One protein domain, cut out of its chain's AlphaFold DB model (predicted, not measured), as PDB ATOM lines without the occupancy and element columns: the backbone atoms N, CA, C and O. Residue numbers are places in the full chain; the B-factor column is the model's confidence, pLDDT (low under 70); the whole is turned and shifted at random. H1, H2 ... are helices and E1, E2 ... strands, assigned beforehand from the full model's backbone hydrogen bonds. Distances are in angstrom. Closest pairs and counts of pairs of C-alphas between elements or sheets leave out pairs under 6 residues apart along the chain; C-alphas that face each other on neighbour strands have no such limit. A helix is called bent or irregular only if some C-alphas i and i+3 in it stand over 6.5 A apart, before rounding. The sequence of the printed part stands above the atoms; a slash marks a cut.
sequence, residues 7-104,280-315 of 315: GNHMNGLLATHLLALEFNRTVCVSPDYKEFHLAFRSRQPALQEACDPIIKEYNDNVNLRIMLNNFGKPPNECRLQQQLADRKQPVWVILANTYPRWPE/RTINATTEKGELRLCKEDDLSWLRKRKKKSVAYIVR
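This is residues 7 to 104 and 280 to 315 of the 315 residues of an uncharacterized protein of Fistulifera solaris (UniProt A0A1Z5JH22). A strongly twisted sheet of four parallel strands makes the core, with helices H1 and H4 over one face and H3 across the other. The small H2 and E2 lie beyond the sheet at one end of the model, while residues 280 to 309, with no named element, make a wide loop at the other end that returns to the sheet as E5, and residues 282 to 288 of it stick out. The printed part has 134 residues with four named helices and five named strands, H1 E1 H2 E2 H3 E3 H4 E4 E5; the sheet's order is E1 E5 E4 E3, and the class is mixed. The whole is compact, with a radius of gyration of the C-alphas of 15.9 A and spans of 46 by 36 by 28 A.

In the sheet, E1, residues 25 to 29, is an edge strand parallel to E5, residues 310 to 314, with N 28 and O 312 2.7 A apart. E5 is parallel to E4, residues 91 to 96, with N 94 and O 313 2.7 A apart. E4 is parallel to the other edge strand, E3, residues 65 to 68, with N 66 and O 93 2.8 A apart. H1, residues 7 to 22, is on the sheet at a height of 7.6 A, over E4 and along the strands, at 24 degrees to E4 on the local plane; its closest C-alphas to E4 are those of Gly 12 and Ala 96, 4.3 A. H4, residues 77 to 85, is on the same face at 9.9 A, only just over E5, on which 3 of its C-alphas fall. E3, H4 and E4 form a strand-helix-strand unit, two parallel neighbour strands with a helix between, whose crossover is right-handed. H3, residues 45 to 58, is on the opposite face at 8.3 A, across the strands at 76 degrees to E5 on the local plane, which gives three layers, helices on both faces of a sheet. H2, residues 34 to 39, is not on the sheet and meets E2, residues 40 to 42, only through their link; E2 pairs with no named strand. Every O i to N i+4 pair is within hydrogen-bond range in H1 and H4, against 1 of 2 in H2 and 8 of 10 in H3.

H1 begins at C-alpha 7, (131.113, 245.572, 197.292), and is 22.7 A long. H3 is 20.3 A long and only just irregular, with C-alphas 50 and 53 6.6 A apart. E4 is 15.4 A long. E5, 13.8 A long, ends at C-alpha 314, (142.135, 242.552, 188.158).

The two C-alphas farthest apart are those of Ala 46 and Ala 284, 48.4 A. Residues 105 to 279 are not printed, and C-alphas 104 and 280 are 19.1 A apart across this cut. Of the links that are printed whole, none is long. The pLDDT is under 70 at residues 100 to 101, 103 and 280 to 315.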
ATOM      1  N   GLY A   7     130.927 244.118 197.272       90.38
ATOM      2  CA  GLY A   7     131.113 245.572 197.292       90.38
ATOM      3  C   GLY A   7     132.583 245.996 197.273       90.38
ATOM      4  O   GLY A   7     132.986 246.856 196.494       90.38
ATOM      5  N   ASN A   8     133.423 245.311 198.052       87.75
ATOM      6  CA  ASN A   8     134.857 245.584 198.107       87.75
ATOM      7  C   ASN A   8     135.566 245.251 196.791       87.75
ATOM      8  O   ASN A   8     136.397 246.036 196.333       87.75
ATOM      9  N   HIS A   9     135.223 244.128 196.153       91.00
ATOM     10  CA  HIS A   9     135.755 243.805 194.826       91.00
ATOM     11  C   HIS A   9     135.324 244.836 193.776       91.00
ATOM     12  O   HIS A   9     136.148 245.272 192.974       91.00
ATOM     13  N   MET A  10     134.067 245.284 193.809       94.38
ATOM     14  CA  MET A  10     133.554 246.265 192.852       94.38
ATOM     15  C   MET A  10     134.148 247.662 193.040       94.38
ATOM     16  O   MET A  10     134.430 248.325 192.040       94.38
ATOM     17  N   ASN A  11     134.425 248.079 194.277       91.19
ATOM     18  CA  ASN A  11     135.193 249.295 194.562       91.19
ATOM     19  C   ASN A  11     136.629 249.197 194.029       91.19
ATOM     20  O   ASN A  11     137.114 250.115 193.364       91.19
ATOM     21  N   GLY A  12     137.291 248.058 194.248       91.38
ATOM     22  CA  GLY A  12     138.631 247.816 193.724       91.38
ATOM     23  C   GLY A  12     138.688 247.805 192.195       91.38
ATOM     24  O   GLY A  12     139.616 248.363 191.600       91.38
ATOM     25  N   LEU A  13     137.674 247.224 191.548       95.00
ATOM     26  CA  LEU A  13     137.546 247.231 190.094       95.00
ATOM     27  C   LEU A  13     137.346 248.656 189.560       95.00
ATOM     28  O   LEU A  13     138.036 249.042 188.617       95.00
ATOM     29  N   LEU A  14     136.490 249.461 190.199       94.06
ATOM     30  CA  LEU A  14     136.300 250.876 189.856       94.06
ATOM     31  C   LEU A  14     137.605 251.662 189.973       94.06
ATOM     32  O   LEU A  14     138.022 252.326 189.024       94.06
ATOM     33  N   ALA A  15     138.299 251.532 191.106       90.81
ATOM     34  CA  ALA A  15     139.590 252.178 191.327       90.81
ATOM     35  C   ALA A  15     140.615 251.778 190.253       90.81
ATOM     36  O   ALA A  15     141.393 252.612 189.794       90.81
ATOM     37  N   THR A  16     140.595 250.518 189.815       93.12
ATOM     38  CA  THR A  16     141.497 250.040 188.763       93.12
ATOM     39  C   THR A  16     141.163 250.635 187.396       93.12
ATOM     40  O   THR A  16     142.078 251.019 186.669       93.12
ATOM     41  N   HIS A  17     139.884 250.775 187.047       94.00
ATOM     42  CA  HIS A  17     139.485 251.451 185.806       94.00
ATOM     43  C   HIS A  17     139.864 252.924 185.785       94.00
ATOM     44  O   HIS A  17     140.306 253.422 184.755       94.00
ATOM     45  N   LEU A  18     139.768 253.614 186.917       90.19
ATOM     46  CA  LEU A  18     140.188 255.013 187.005       90.19
ATOM     47  C   LEU A  18     141.712 255.156 186.862       90.19
ATOM     48  O   LEU A  18     142.171 256.006 186.102       90.19
ATOM     49  N   LEU A  19     142.501 254.252 187.461       88.75
ATOM     50  CA  LEU A  19     143.943 254.154 187.175       88.75
ATOM     51  C   LEU A  19     144.211 253.847 185.695       88.75
ATOM     52  O   LEU A  19     145.187 254.316 185.114       88.75
ATOM     53  N   ALA A  20     143.374 253.031 185.061       90.94
ATOM     54  CA  ALA A  20     143.500 252.713 183.643       90.94
ATOM     55  C   ALA A  20     143.239 253.915 182.760       90.94
ATOM     56  O   ALA A  20     144.021 254.170 181.845       90.94
ATOM     57  N   LEU A  21     142.232 254.707 183.095       88.12
ATOM     58  CA  LEU A  21     141.973 255.961 182.418       88.12
ATOM     59  C   LEU A  21     143.154 256.933 182.576       88.12
ATOM     60  O   LEU A  21     143.659 257.441 181.578       88.12
ATOM     61  N   GLU A  22     143.646 257.126 183.803       86.12
ATOM     62  CA  GLU A  22     144.737 258.063 184.104       86.12
ATOM     63  C   GLU A  22     146.054 257.689 183.407       86.12
ATOM     64  O   GLU A  22     146.708 258.530 182.787       86.12
ATOM     65  N   PHE A  23     146.432 256.410 183.447       86.56
ATOM     66  CA  PHE A  23     147.695 255.925 182.879       86.56
ATOM     67  C   PHE A  23     147.554 255.388 181.447       86.56
ATOM     68  O   PHE A  23     148.499 254.798 180.915       86.56
ATOM     69  N   ASN A  24     146.400 255.606 180.805       86.50
ATOM     70  CA  ASN A  24     146.072 255.136 179.457       86.50
ATOM     71  C   ASN A  24     146.377 253.636 179.276       86.50
ATOM     72  O   ASN A  24     147.142 253.215 178.395       86.50
ATOM     73  N   ARG A  25     145.792 252.839 180.163       90.81
ATOM     74  CA  ARG A  25     145.880 251.385 180.190       90.81
ATOM     75  C   ARG A  25     144.504 250.748 180.008       90.81
ATOM     76  O   ARG A  25     143.472 251.405 180.087       90.81
ATOM     77  N   THR A  26     144.513 249.451 179.763       92.88
ATOM     78  CA  THR A  26     143.340 248.608 179.557       92.88
ATOM     79  C   THR A  26     143.126 247.732 180.780       92.88
ATOM     80  O   THR A  26     144.082 247.129 181.251       92.88
ATOM     81  N   VAL A  27     141.895 247.591 181.265       94.38
ATOM     82  CA  VAL A  27     141.576 246.629 182.331       94.38
ATOM     83  C   VAL A  27     141.105 245.303 181.742       94.38
ATOM     84  O   VAL A  27     140.176 245.266 180.941       94.38
ATOM     85  N   CYS A  28     141.718 244.220 182.203       93.50
ATOM     86  CA  CYS A  28     141.320 242.840 181.990       93.50
ATOM     87  C   CYS A  28     140.793 242.264 183.312       93.50
ATOM     88  O   CYS A  28     141.511 242.250 184.316       93.50
ATOM     89  N   VAL A  29     139.552 241.773 183.330       92.81
ATOM     90  CA  VAL A  29     138.990 241.098 184.512       92.81
ATOM     91  C   VAL A  29     139.381 239.628 184.467       92.81
ATOM     92  O   VAL A  29     139.146 238.958 183.462       92.81
ATOM     93  N   SER A  30     139.968 239.117 185.551       89.38
ATOM     94  CA  SER A  30     140.377 237.715 185.642       89.38
ATOM     95  C   SER A  30     139.195 236.765 185.392       89.38
ATOM     96  O   SER A  30     138.138 236.969 186.000       89.38
ATOM     97  N   PRO A  31     139.344 235.694 184.585       88.31
ATOM     98  CA  PRO A  31     138.316 234.660 184.436       88.31
ATOM     99  C   PRO A  31     138.065 233.903 185.751       88.31
ATOM    100  O   PRO A  31     137.024 233.271 185.915       88.31
ATOM    101  N   ASP A  32     138.987 234.006 186.717       87.44
ATOM    102  CA  ASP A  32     138.815 233.445 188.060       87.44
ATOM    103  C   ASP A  32     137.676 234.130 188.838       87.44
ATOM    104  O   ASP A  32     137.149 233.535 189.779       87.44
ATOM    105  N   TYR A  33     137.267 235.351 188.458       89.50
ATOM    106  CA  TYR A  33     136.128 236.043 189.069       89.50
ATOM    107  C   TYR A  33     134.802 235.567 188.455       89.50
ATOM    108  O   TYR A  33     134.056 236.324 187.832       89.50
ATOM    109  N   LYS A  34     134.522 234.271 188.614       90.81
ATOM    110  CA  LYS A  34     133.392 233.574 187.980       90.81
ATOM    111  C   LYS A  34     132.048 234.222 188.287       90.81
ATOM    112  O   LYS A  34     131.198 234.305 187.408       90.81
ATOM    113  N   GLU A  35     131.863 234.693 189.516       91.69
ATOM    114  CA  GLU A  35     130.633 235.353 189.940       91.69
ATOM    115  C   GLU A  35     130.370 236.630 189.138       91.69
ATOM    116  O   GLU A  35     129.230 236.862 188.751       91.69
ATOM    117  N   PHE A  36     131.399 237.437 188.853       94.00
ATOM    118  CA  PHE A  36     131.255 238.624 188.006       94.00
ATOM    119  C   PHE A  36     130.879 238.235 186.576       94.00
ATOM    120  O   PHE A  36     129.917 238.771 186.037       94.00
ATOM    121  N   HIS A  37     131.581 237.258 185.991       94.06
ATOM    122  CA  HIS A  37     131.337 236.806 184.612       94.06
ATOM    123  C   HIS A  37     129.993 236.091 184.418       94.06
ATOM    124  O   HIS A  37     129.501 235.989 183.298       94.06
ATOM    125  N   LEU A  38     129.373 235.614 185.500       94.31
ATOM    126  CA  LEU A  38     128.000 235.111 185.464       94.31
ATOM    127  C   LEU A  38     126.991 236.249 185.224       94.31
ATOM    128  O   LEU A  38     126.023 236.073 184.485       94.31
ATOM    129  N   ALA A  39     127.227 237.415 185.828       96.88
ATOM    130  CA  ALA A  39     126.312 238.553 185.797       96.88
ATOM    131  C   ALA A  39     126.623 239.574 184.697       96.88
ATOM    132  O   ALA A  39     125.705 240.177 184.142       96.88
ATOM    133  N   PHE A  40     127.896 239.755 184.354       97.56
ATOM    134  CA  PHE A  40     128.353 240.788 183.433       97.56
ATOM    135  C   PHE A  40     129.339 240.248 182.410       97.56
ATOM    136  O   PHE A  40     130.081 239.302 182.657       97.56
ATOM    137  N   ARG A  41     129.386 240.916 181.261       95.69
ATOM    138  CA  ARG A  41     130.401 240.695 180.231       95.69
ATOM    139  C   ARG A  41     130.971 242.020 179.747       95.69
ATOM    140  O   ARG A  41     130.341 243.068 179.883       95.69
ATOM    141  N   SER A  42     132.169 241.966 179.173       95.00
ATOM    142  CA  SER A  42     132.786 243.125 178.524       95.00
ATOM    143  C   SER A  42     131.953 243.579 177.320       95.00
ATOM    144  O   SER A  42     131.563 242.755 176.492       95.00
ATOM    145  N   ARG A  43     131.756 244.893 177.166       95.81
ATOM    146  CA  ARG A  43     131.209 245.506 175.938       95.81
ATOM    147  C   ARG A  43     132.195 245.493 174.772       95.81
ATOM    148  O   ARG A  43     131.831 245.836 173.650       95.81
ATOM    149  N   GLN A  44     133.442 245.105 175.026       93.00
ATOM    150  CA  GLN A  44     134.485 244.938 174.021       93.00
ATOM    151  C   GLN A  44     134.937 243.467 174.012       93.00
ATOM    152  O   GLN A  44     135.938 243.137 174.649       93.00
ATOM    153  N   PRO A  45     134.225 242.557 173.318       87.62
ATOM    154  CA  PRO A  45     134.560 241.129 173.312       87.62
ATOM    155  C   PRO A  45     135.982 240.847 172.816       87.62
ATOM    156  O   PRO A  45     136.712 240.088 173.444       87.62
ATOM    157  N   ALA A  46     136.427 241.559 171.775       88.50
ATOM    158  CA  ALA A  46     137.792 241.453 171.255       88.50
ATOM    159  C   ALA A  46     138.865 241.806 172.303       88.50
ATOM    160  O   ALA A  46     139.969 241.267 172.282       88.50
ATOM    161  N   LEU A  47     138.543 242.705 173.241       85.56
ATOM    162  CA  LEU A  47     139.428 243.032 174.353       85.56
ATOM    163  C   LEU A  47     139.528 241.864 175.335       85.56
ATOM    164  O   LEU A  47     140.624 241.542 175.777       85.56
ATOM    165  N   GLN A  48     138.401 241.219 175.645       84.44
ATOM    166  CA  GLN A  48     138.369 240.060 176.535       84.44
ATOM    167  C   GLN A  48     139.163 238.886 175.947       84.44
ATOM    168  O   GLN A  48     140.000 238.316 176.639       84.44
ATOM    169  N   GLU A  49     138.983 238.591 174.659       87.25
ATOM    170  CA  GLU A  49     139.741 237.542 173.961       87.25
ATOM    171  C   GLU A  49     141.255 237.806 173.989       87.25
ATOM    172  O   GLU A  49     142.051 236.887 174.177       87.25
ATOM    173  N   ALA A  50     141.668 239.072 173.863       87.25
ATOM    174  CA  ALA A  50     143.072 239.463 173.983       87.25
ATOM    175  C   ALA A  50     143.595 239.393 175.430       87.25
ATOM    176  O   ALA A  50     144.790 239.180 175.647       87.25
ATOM    177  N   CYS A  51     142.722 239.574 176.422       87.94
ATOM    178  CA  CYS A  51     143.069 239.537 177.839       87.94
ATOM    179  C   CYS A  51     143.353 238.118 178.346       87.94
ATOM    180  O   CYS A  51     144.269 237.944 179.147       87.94
ATOM    181  N   ASP A  52     142.615 237.106 177.892       85.31
ATOM    182  CA  ASP A  52     142.730 235.728 178.388       85.31
ATOM    183  C   ASP A  52     144.163 235.142 178.343       85.31
ATOM    184  O   ASP A  52     144.629 234.642 179.377       85.31
ATOM    185  N   PRO A  53     144.922 235.220 177.226       87.50
ATOM    186  CA  PRO A  53     146.299 234.723 177.199       87.50
ATOM    187  C   PRO A  53     147.224 235.535 178.114       87.50
ATOM    188  O   PRO A  53     148.065 234.949 178.796       87.50
ATOM    189  N   ILE A  54     147.026 236.857 178.195       86.50
ATOM    190  CA  ILE A  54     147.803 237.747 179.070       86.50
ATOM    191  C   ILE A  54     147.570 237.365 180.536       86.50
ATOM    192  O   ILE A  54     148.512 237.227 181.314       86.50
ATOM    193  N   ILE A  55     146.314 237.144 180.926       85.44
ATOM    194  CA  ILE A  55     145.985 236.754 182.294       85.44
ATOM    195  C   ILE A  55     146.646 235.422 182.636       85.44
ATOM    196  O   ILE A  55     147.276 235.318 183.686       85.44
ATOM    197  N   LYS A  56     146.565 234.431 181.742       85.69
ATOM    198  CA  LYS A  56     147.175 233.112 181.949       85.69
ATOM    199  C   LYS A  56     148.696 233.182 182.118       85.69
ATOM    200  O   LYS A  56     149.236 232.460 182.949       85.69
ATOM    201  N   GLU A  57     149.374 234.040 181.360       87.19
ATOM    202  CA  GLU A  57     150.834 234.193 181.414       87.19
ATOM    203  C   GLU A  57     151.308 234.880 182.705       87.19
ATOM    204  O   GLU A  57     152.284 234.452 183.321       87.19
ATOM    205  N   TYR A  58     150.616 235.937 183.142       84.81
ATOM    206  CA  TYR A  58     151.130 236.830 184.186       84.81
ATOM    207  C   TYR A  58     150.514 236.621 185.575       84.81
ATOM    208  O   TYR A  58     151.036 237.163 186.552       84.81
ATOM    209  N   ASN A  59     149.449 235.821 185.704       77.62
ATOM    210  CA  ASN A  59     148.695 235.674 186.958       77.62
ATOM    211  C   ASN A  59     149.546 235.269 188.168       77.62
ATOM    212  O   ASN A  59     149.317 235.715 189.304       77.62
ATOM    213  N   ASP A  60     150.527 234.405 187.927       81.94
ATOM    214  CA  ASP A  60     151.344 233.795 188.973       81.94
ATOM    215  C   ASP A  60     152.658 234.547 189.211       81.94
ATOM    216  O   ASP A  60     153.379 234.260 190.166       81.94
ATOM    217  N   ASN A  61     152.930 235.594 188.424       85.50
ATOM    218  CA  ASN A  61     154.119 236.413 188.594       85.50
ATOM    219  C   ASN A  61     153.942 237.422 189.737       85.50
ATOM    220  O   ASN A  61     153.385 238.510 189.578       85.50
ATOM    221  N   VAL A  62     154.457 237.065 190.912       82.88
ATOM    222  CA  VAL A  62     154.389 237.892 192.127       82.88
ATOM    223  C   VAL A  62     155.075 239.253 191.989       82.88
ATOM    224  O   VAL A  62     154.656 240.199 192.651       82.88
ATOM    225  N   ASN A  63     156.072 239.387 191.110       86.50
ATOM    226  CA  ASN A  63     156.821 240.636 190.936       86.50
ATOM    227  C   ASN A  63     156.011 241.717 190.210       86.50
ATOM    228  O   ASN A  63     156.341 242.898 190.289       86.50
ATOM    229  N   LEU A  64     154.937 241.319 189.526       88.19
ATOM    230  CA  LEU A  64     154.039 242.217 188.804       88.19
ATOM    231  C   LEU A  64     152.794 242.575 189.614       88.19
ATOM    232  O   LEU A  64     151.863 243.175 189.078       88.19
ATOM    233  N   ARG A  65     152.741 242.182 190.891       89.06
ATOM    234  CA  ARG A  65     151.564 242.399 191.728       89.06
ATOM    235  C   ARG A  65     151.596 243.767 192.391       89.06
ATOM    236  O   ARG A  65     152.546 244.121 193.086       89.06
ATOM    237  N   ILE A  66     150.502 244.497 192.235       90.00
ATOM    238  CA  ILE A  66     150.194 245.724 192.959       90.00
ATOM    239  C   ILE A  66     149.001 245.413 193.859       90.00
ATOM    240  O   ILE A  66     147.943 245.006 193.386       90.00
ATOM    241  N   MET A  67     149.173 245.590 195.167       87.62
ATOM    242  CA  MET A  67     148.081 245.437 196.128       87.62
ATOM    243  C   MET A  67     147.524 246.807 196.491       87.62
ATOM    244  O   MET A  67     148.251 247.664 196.996       87.62
ATOM    245  N   LEU A  68     146.234 246.997 196.247       86.31
ATOM    246  CA  LEU A  68     145.484 248.200 196.575       86.31
ATOM    247  C   LEU A  68     144.400 247.828 197.578       86.31
ATOM    248  O   LEU A  68     143.253 247.577 197.204       86.31
ATOM    249  N   ASN A  69     144.776 247.776 198.855       82.81
ATOM    250  CA  ASN A  69     143.862 247.331 199.896       82.81
ATOM    251  C   ASN A  69     143.218 248.501 200.656       82.81
ATOM    252  O   ASN A  69     143.834 249.556 200.818       82.81
ATOM    253  N   ASN A  70     141.990 248.318 201.150       75.12
ATOM    254  CA  ASN A  70     141.347 249.255 202.086       75.12
ATOM    255  C   ASN A  70     141.860 249.110 203.535       75.12
ATOM    256  O   ASN A  70     141.624 249.987 204.364       75.12
ATOM    257  N   PHE A  71     142.620 248.054 203.838       74.44
ATOM    258  CA  PHE A  71     143.268 247.824 205.130       74.44
ATOM    259  C   PHE A  71     144.798 247.841 205.023       74.44
ATOM    260  O   PHE A  71     145.384 247.674 203.953       74.44
ATOM    261  N   GLY A  72     145.460 248.008 206.169       74.81
ATOM    262  CA  GLY A  72     146.919 248.011 206.266       74.81
ATOM    263  C   GLY A  72     147.570 249.328 205.837       74.81
ATOM    264  O   GLY A  72     146.943 250.397 205.834       74.81
ATOM    265  N   LYS A  73     148.874 249.254 205.535       72.75
ATOM    266  CA  LYS A  73     149.665 250.414 205.111       72.75
ATOM    267  C   LYS A  73     149.293 250.782 203.667       72.75
ATOM    268  O   LYS A  73     149.311 249.896 202.812       72.75
ATOM    269  N   PRO A  74     148.993 252.061 203.389       70.19
ATOM    270  CA  PRO A  74     148.694 252.502 202.035       70.19
ATOM    271  C   PRO A  74     149.913 252.287 201.117       70.19
ATOM    272  O   PRO A  74     151.049 252.361 201.609       70.19
ATOM    273  N   PRO A  75     149.729 252.021 199.806       75.12
ATOM    274  CA  PRO A  75     150.846 252.028 198.870       75.12
ATOM    275  C   PRO A  75     151.556 253.387 198.901       75.12
ATOM    276  O   PRO A  75     150.946 254.427 199.140       75.12
ATOM    277  N   ASN A  76     152.866 253.380 198.652       81.06
ATOM    278  CA  ASN A  76     153.578 254.622 198.379       81.06
ATOM    279  C   ASN A  76     153.099 255.150 197.019       81.06
ATOM    280  O   ASN A  76     153.338 254.503 196.000       81.06
ATOM    281  N   GLU A  77     152.420 256.296 197.021       75.94
ATOM    282  CA  GLU A  77     151.779 256.857 195.826       75.94
ATOM    283  C   GLU A  77     152.781 257.186 194.718       75.94
ATOM    284  O   GLU A  77     152.544 256.844 193.564       75.94
ATOM    285  N   CYS A  78     153.948 257.742 195.061       78.94
ATOM    286  CA  CYS A  78     154.988 258.042 194.077       78.94
ATOM    287  C   CYS A  78     155.477 256.771 193.381       78.94
ATOM    288  O   CYS A  78     155.592 256.714 192.157       78.94
ATOM    289  N   ARG A  79     155.723 255.713 194.161       84.88
ATOM    290  CA  ARG A  79     156.129 254.411 193.625       84.88
ATOM    291  C   ARG A  79     155.031 253.805 192.756       84.88
ATOM    292  O   ARG A  79     155.342 253.269 191.696       84.88
ATOM    293  N   LEU A  80     153.772 253.893 193.186       85.38
ATOM    294  CA  LEU A  80     152.634 253.411 192.408       85.38
ATOM    295  C   LEU A  80     152.550 254.150 191.067       85.38
ATOM    296  O   LEU A  80     152.516 253.508 190.022       85.38
ATOM    297  N   GLN A  81     152.609 255.483 191.078       84.56
ATOM    298  CA  GLN A  81     152.610 256.303 189.868       84.56
ATOM    299  C   GLN A  81     153.776 255.940 188.939       84.56
ATOM    300  O   GLN A  81     153.568 255.762 187.742       84.56
ATOM    301  N   GLN A  82     154.989 255.770 189.473       85.50
ATOM    302  CA  GLN A  82     156.157 255.348 188.692       85.50
ATOM    303  C   GLN A  82     155.950 253.970 188.046       85.50
ATOM    304  O   GLN A  82     156.211 253.811 186.855       85.50
ATOM    305  N   GLN A  83     155.438 252.990 188.797       89.19
ATOM    306  CA  GLN A  83     155.139 251.647 188.285       89.19
ATOM    307  C   GLN A  83     154.084 251.691 187.171       89.19
ATOM    308  O   GLN A  83     154.273 251.116 186.098       89.19
ATOM    309  N   LEU A  84     152.986 252.412 187.391       88.06
ATOM    310  CA  LEU A  84     151.890 252.518 186.428       88.06
ATOM    311  C   LEU A  84     152.246 253.390 185.213       88.06
ATOM    312  O   LEU A  84     151.693 253.184 184.131       88.06
ATOM    313  N   ALA A  85     153.208 254.304 185.333       87.88
ATOM    314  CA  ALA A  85     153.748 255.072 184.212       87.88
ATOM    315  C   ALA A  85     154.809 254.300 183.403       87.88
ATOM    316  O   ALA A  85     155.058 254.646 182.242       87.88
ATOM    317  N   ASP A  86     155.425 253.256 183.973       88.38
ATOM    318  CA  ASP A  86     156.463 252.487 183.289       88.38
ATOM    319  C   ASP A  86     155.890 251.692 182.108       88.38
ATOM    320  O   ASP A  86     155.193 250.686 182.259       88.38
ATOM    321  N   ARG A  87     156.219 252.147 180.897       85.00
ATOM    322  CA  ARG A  87     155.799 251.513 179.642       85.00
ATOM    323  C   ARG A  87     156.652 250.318 179.240       85.00
ATOM    324  O   ARG A  87     156.263 249.605 178.318       85.00
ATOM    325  N   LYS A  88     157.810 250.112 179.874       88.56
ATOM    326  CA  LYS A  88     158.593 248.886 179.687       88.56
ATOM    327  C   LYS A  88     157.921 247.698 180.363       88.56
ATOM    328  O   LYS A  88     158.176 246.576 179.944       88.56
ATOM    329  N   GLN A  89     157.055 247.953 181.348       89.31
ATOM    330  CA  GLN A  89     156.231 246.943 181.994       89.31
ATOM    331  C   GLN A  89     154.834 246.886 181.342       89.31
ATOM    332  O   GLN A  89     153.969 247.721 181.651       89.31
ATOM    333  N   PRO A  90     154.582 245.916 180.436       87.06
ATOM    334  CA  PRO A  90     153.358 245.875 179.643       87.06
ATOM    335  C   PRO A  90     152.127 245.377 180.424       87.06
ATOM    336  O   PRO A  90     150.997 245.508 179.956       87.06
ATOM    337  N   VAL A  91     152.336 244.769 181.592       90.38
ATOM    338  CA  VAL A  91     151.270 244.138 182.376       90.38
ATOM    339  C   VAL A  91     151.525 244.349 183.860       90.38
ATOM    340  O   VAL A  91     152.637 244.112 184.332       90.38
ATOM    341  N   TRP A  92     150.486 244.743 184.593       92.31
ATOM    342  CA  TRP A  92     150.457 244.693 186.056       92.31
ATOM    343  C   TRP A  92     149.260 243.871 186.528       92.31
ATOM    344  O   TRP A  92     148.170 243.976 185.966       92.31
ATOM    345  N   VAL A  93     149.455 243.083 187.581       91.31
ATOM    346  CA  VAL A  93     148.390 242.344 188.265       91.31
ATOM    347  C   VAL A  93     147.957 243.158 189.476       91.31
ATOM    348  O   VAL A  93     148.710 243.301 190.435       91.31
ATOM    349  N   ILE A  94     146.752 243.705 189.442       91.06
ATOM    350  CA  ILE A  94     146.191 244.510 190.520       91.06
ATOM    351  C   ILE A  94     145.253 243.638 191.357       91.06
ATOM    352  O   ILE A  94     144.268 243.091 190.867       91.06
ATOM    353  N   LEU A  95     145.567 243.526 192.645       89.69
ATOM    354  CA  LEU A  95     144.668 242.983 193.660       89.69
ATOM    355  C   LEU A  95     144.081 244.178 194.404       89.69
ATOM    356  O   LEU A  95     144.802 244.819 195.172       89.69
ATOM    357  N   ALA A  96     142.821 244.515 194.138       88.38
ATOM    358  CA  ALA A  96     142.209 245.721 194.679       88.38
ATOM    359  C   ALA A  96     140.924 245.434 195.456       88.38
ATOM    360  O   ALA A  96     139.988 244.833 194.938       88.38
ATOM    361  N   ASN A  97     140.860 245.938 196.685       85.00
ATOM    362  CA  ASN A  97     139.628 246.041 197.466       85.00
ATOM    363  C   ASN A  97     139.474 247.448 198.081       85.00
ATOM    364  O   ASN A  97     138.862 247.628 199.131       85.00
ATOM    365  N   THR A  98     140.109 248.441 197.450       80.38
ATOM    366  CA  THR A  98     140.169 249.825 197.920       80.38
ATOM    367  C   THR A  98     139.060 250.689 197.337       80.38
ATOM    368  O   THR A  98     138.532 250.399 196.266       80.38
ATOM    369  N   TYR A  99     138.760 251.786 198.022       73.44
ATOM    370  CA  TYR A  99     137.876 252.820 197.510       73.44
ATOM    371  C   TYR A  99     138.595 253.664 196.452       73.44
ATOM    372  O   TYR A  99     139.787 253.969 196.609       73.44
ATOM    373  N   PRO A 100     137.898 254.061 195.378       68.19
ATOM    374  CA  PRO A 100     138.409 255.035 194.428       68.19
ATOM    375  C   PRO A 100     138.900 256.309 195.119       68.19
ATOM    376  O   PRO A 100     138.321 256.788 196.090       68.19
ATOM    377  N   ARG A 101     140.009 256.850 194.613       68.75
ATOM    378  CA  ARG A 101     140.654 258.063 195.139       68.75
ATOM    379  C   ARG A 101     140.234 259.332 194.392       68.75
ATOM    380  O   ARG A 101     140.585 260.425 194.829       68.75
ATOM    381  N   TRP A 102     139.508 259.188 193.285       70.69
ATOM    382  CA  TRP A 102     139.075 260.291 192.432       70.69
ATOM    383  C   TRP A 102     137.838 260.966 193.024       70.69
ATOM    384  O   TRP A 102     136.982 260.274 193.571       70.69
ATOM    385  N   PRO A 103     137.740 262.303 192.926       65.25
ATOM    386  CA  PRO A 103     136.575 263.036 193.417       65.25
ATOM    387  C   PRO A 103     135.323 262.768 192.575       65.25
ATOM    388  O   PRO A 103     134.212 262.945 193.064       65.25
ATOM    389  N   GLU A 104     135.511 262.349 191.322       72.56
ATOM    390  CA  GLU A 104     134.451 262.145 190.345       72.56
ATOM    391  C   GLU A 104     134.761 260.922 189.480       72.56
ATOM    392  O   GLU A 104     135.913 260.666 189.112       72.56
ATOM    393  N   ARG A 280     144.470 260.174 204.683       42.81
ATOM    394  CA  ARG A 280     145.342 259.852 205.819       42.81
ATOM    395  C   ARG A 280     146.319 261.007 206.030       42.81
ATOM    396  O   ARG A 280     147.415 261.021 205.474       42.81
ATOM    397  N   THR A 281     145.914 261.979 206.841       33.28
ATOM    398  CA  THR A 281     146.782 263.057 207.324       33.28
ATOM    399  C   THR A 281     148.027 262.477 207.993       33.28
ATOM    400  O   THR A 281     147.959 261.931 209.094       33.28
ATOM    401  N   ILE A 282     149.189 262.648 207.358       32.88
ATOM    402  CA  ILE A 282     150.430 262.860 208.103       32.88
ATOM    403  C   ILE A 282     150.406 264.353 208.446       32.88
ATOM    404  O   ILE A 282     150.718 265.182 207.595       32.88
ATOM    405  N   ASN A 283     149.984 264.648 209.676       32.34
ATOM    406  CA  ASN A 283     149.806 265.965 210.297       32.34
ATOM    407  C   ASN A 283     148.550 266.748 209.876       32.34
ATOM    408  O   ASN A 283     148.267 266.960 208.701       32.34
ATOM    409  N   ALA A 284     147.796 267.163 210.893       32.72
ATOM    410  CA  ALA A 284     146.535 267.886 210.825       32.72
ATOM    411  C   ALA A 284     146.698 269.317 210.280       32.72
ATOM    412  O   ALA A 284     146.712 270.286 211.034       32.72
ATOM    413  N   THR A 285     146.793 269.454 208.961       36.31
ATOM    414  CA  THR A 285     146.617 270.732 208.260       36.31
ATOM    415  C   THR A 285     145.650 270.537 207.097       36.31
ATOM    416  O   THR A 285     145.763 269.583 206.333       36.31
ATOM    417  N   THR A 286     144.677 271.438 207.015       34.12
ATOM    418  CA  THR A 286     143.417 271.447 206.248       34.12
ATOM    419  C   THR A 286     143.542 271.510 204.719       34.12
ATOM    420  O   THR A 286     142.694 272.095 204.050       34.12
ATOM    421  N   GLU A 287     144.566 270.909 204.127       35.59
ATOM    422  CA  GLU A 287     144.729 270.883 202.674       35.59
ATOM    423  C   GLU A 287     144.210 269.557 202.116       35.59
ATOM    424  O   GLU A 287     144.788 268.491 202.334       35.59
ATOM    425  N   LYS A 288     143.069 269.634 201.418       36.19
ATOM    426  CA  LYS A 288     142.453 268.525 200.684       36.19
ATOM    427  C   LYS A 288     143.498 267.924 199.742       36.19
ATOM    428  O   LYS A 288     143.971 268.596 198.831       36.19
ATOM    429  N   GLY A 289     143.867 266.671 199.988       34.78
ATOM    430  CA  GLY A 289     144.852 265.956 199.190       34.78
ATOM    431  C   GLY A 289     144.332 265.686 197.783       34.78
ATOM    432  O   GLY A 289     143.647 264.693 197.550       34.78
ATOM    433  N   GLU A 290     144.704 266.539 196.833       37.25
ATOM    434  CA  GLU A 290     145.009 266.074 195.480       37.25
ATOM    435  C   GLU A 290     146.088 264.985 195.596       37.25
ATOM    436  O   GLU A 290     146.849 264.983 196.571       37.25
ATOM    437  N   LEU A 291     146.155 264.043 194.645       40.06
ATOM    438  CA  LEU A 291     147.321 263.166 194.477       40.06
ATOM    439  C   LEU A 291     148.559 264.045 194.636       40.06
ATOM    440  O   LEU A 291     148.832 264.852 193.750       40.06
ATOM    441  N   ARG A 292     149.226 263.983 195.802       44.97
ATOM    442  CA  ARG A 292     150.332 264.888 196.099       44.97
ATOM    443  C   ARG A 292     151.314 264.677 194.969       44.97
ATOM    444  O   ARG A 292     151.881 263.591 194.867       44.97
ATOM    445  N   LEU A 293     151.439 265.702 194.124       47.25
ATOM    446  CA  LEU A 293     152.490 265.851 193.139       47.25
ATOM    447  C   LEU A 293     153.738 265.263 193.784       47.25
ATOM    448  O   LEU A 293     154.166 265.756 194.836       47.25
ATOM    449  N   CYS A 294     154.261 264.159 193.238       54.81
ATOM    450  CA  CYS A 294     155.583 263.719 193.657       54.81
ATOM    451  C   CYS A 294     156.449 264.976 193.537       54.81
ATOM    452  O   CYS A 294     156.407 265.623 192.485       54.81
ATOM    453  N   LYS A 295     157.101 265.397 194.626       52.22
ATOM    454  CA  LYS A 295     157.850 266.658 194.627       52.22
ATOM    455  C   LYS A 295     158.756 266.669 193.392       52.22
ATOM    456  O   LYS A 295     159.333 265.634 193.066       52.22
ATOM    457  N   GLU A 296     158.804 267.793 192.673       48.16
ATOM    458  CA  GLU A 296     159.377 267.891 191.316       48.16
ATOM    459  C   GLU A 296     160.801 267.323 191.189       48.16
ATOM    460  O   GLU A 296     161.170 266.848 190.110       48.16
ATOM    461  N   ASP A 297     161.550 267.270 192.290       50.88
ATOM    462  CA  ASP A 297     162.873 266.648 192.382       50.88
ATOM    463  C   ASP A 297     162.884 265.149 191.984       50.88
ATOM    464  O   ASP A 297     163.924 264.637 191.576       50.88
ATOM    465  N   ASP A 298     161.730 264.462 191.997       49.75
ATOM    466  CA  ASP A 298     161.576 263.039 191.638       49.75
ATOM    467  C   ASP A 298     161.039 262.776 190.206       49.75
ATOM    468  O   ASP A 298     161.011 261.623 189.759       49.75
ATOM    469  N   LEU A 299     160.593 263.798 189.450       46.75
ATOM    470  CA  LEU A 299     159.798 263.609 188.209       46.75
ATOM    471  C   LEU A 299     160.365 264.245 186.926       46.75
ATOM    472  O   LEU A 299     159.676 264.278 185.898       46.75
ATOM    473  N   SER A 300     161.621 264.694 186.919       48.56
ATOM    474  CA  SER A 300     162.252 265.385 185.774       48.56
ATOM    475  C   SER A 300     162.225 264.624 184.426       48.56
ATOM    476  O   SER A 300     162.452 265.217 183.369       48.56
ATOM    477  N   TRP A 301     161.882 263.330 184.414       50.12
ATOM    478  CA  TRP A 301     161.902 262.458 183.234       50.12
ATOM    479  C   TRP A 301     160.544 262.239 182.531       50.12
ATOM    480  O   TRP A 301     160.524 261.704 181.419       50.12
ATOM    481  N   LEU A 302     159.407 262.666 183.100       47.69
ATOM    482  CA  LEU A 302     158.068 262.362 182.547       47.69
ATOM    483  C   LEU A 302     157.648 263.207 181.326       47.69
ATOM    484  O   LEU A 302     156.701 262.853 180.625       47.69
ATOM    485  N   ARG A 303     158.344 264.305 181.000       46.25
ATOM    486  CA  ARG A 303     157.856 265.298 180.013       46.25
ATOM    487  C   ARG A 303     157.973 264.928 178.527       46.25
ATOM    488  O   ARG A 303     157.685 265.766 177.675       46.25
ATOM    489  N   LYS A 304     158.354 263.707 178.145       44.50
ATOM    490  CA  LYS A 304     158.454 263.337 176.718       44.50
ATOM    491  C   LYS A 304     158.119 261.863 176.500       44.50
ATOM    492  O   LYS A 304     158.993 261.052 176.770       44.50
ATOM    493  N   ARG A 305     156.938 261.511 175.944       44.44
ATOM    494  CA  ARG A 305     156.757 260.409 174.947       44.44
ATOM    495  C   ARG A 305     155.296 260.118 174.539       44.44
ATOM    496  O   ARG A 305     154.403 259.963 175.367       44.44
ATOM    497  N   LYS A 306     155.091 259.969 173.218       44.59
ATOM    498  CA  LYS A 306     153.834 259.602 172.522       44.59
ATOM    499  C   LYS A 306     153.446 258.112 172.681       44.59
ATOM    500  O   LYS A 306     154.240 257.301 173.143       44.59
ATOM    501  N   LYS A 307     152.183 257.816 172.341       42.19
ATOM    502  CA  LYS A 307     151.283 256.682 172.677       42.19
ATOM    503  C   LYS A 307     151.702 255.257 172.235       42.19
ATOM    504  O   LYS A 307     152.042 255.068 171.074       42.19
ATOM    505  N   LYS A 308     151.534 254.273 173.139       37.59
ATOM    506  CA  LYS A 308     151.139 252.857 172.907       37.59
ATOM    507  C   LYS A 308     150.418 252.340 174.172       37.59
ATOM    508  O   LYS A 308     150.801 252.755 175.265       37.59
ATOM    509  N   SER A 309     149.383 251.511 174.010       34.62
ATOM    510  CA  SER A 309     148.474 251.035 175.075       34.62
ATOM    511  C   SER A 309     149.025 249.815 175.827       34.62
ATOM    512  O   SER A 309     149.795 249.045 175.256       34.62
ATOM    513  N   VAL A 310     148.645 249.653 177.099       48.44
ATOM    514  CA  VAL A 310     149.221 248.684 178.053       48.44
ATOM    515  C   VAL A 310     148.118 248.104 178.966       48.44
ATOM    516  O   VAL A 310     147.146 248.811 179.185       48.44
ATOM    517  N   ALA A 311     148.207 246.874 179.501       48.88
ATOM    518  CA  ALA A 311     147.088 246.198 180.196       48.88
ATOM    519  C   ALA A 311     147.262 246.030 181.730       48.88
ATOM    520  O   ALA A 311     148.378 246.018 182.253       48.88
ATOM    521  N   TYR A 312     146.145 245.867 182.447       55.41
ATOM    522  CA  TYR A 312     146.015 245.513 183.864       55.41
ATOM    523  C   TYR A 312     145.205 244.234 184.019       55.41
ATOM    524  O   TYR A 312     144.212 244.068 183.324       55.41
ATOM    525  N   ILE A 313     145.556 243.384 184.979       56.84
ATOM    526  CA  ILE A 313     144.768 242.206 185.357       56.84
ATOM    527  C   ILE A 313     144.160 242.457 186.734       56.84
ATOM    528  O   ILE A 313     144.911 242.685 187.677       56.84
ATOM    529  N   VAL A 314     142.834 242.390 186.869       56.03
ATOM    530  CA  VAL A 314     142.135 242.552 188.158       56.03
ATOM    531  C   VAL A 314     141.603 241.213 188.656       56.03
ATOM    532  O   VAL A 314     140.961 240.480 187.901       56.03
ATOM    533  N   ARG A 315     141.877 240.909 189.929       44.59
ATOM    534  CA  ARG A 315     141.459 239.706 190.671       44.59
ATOM    535  C   ARG A 315     140.830 240.063 192.015       44.59
ATOM    536  O   ARG A 315     141.208 241.112 192.580       44.59
TER     537      ARG A 315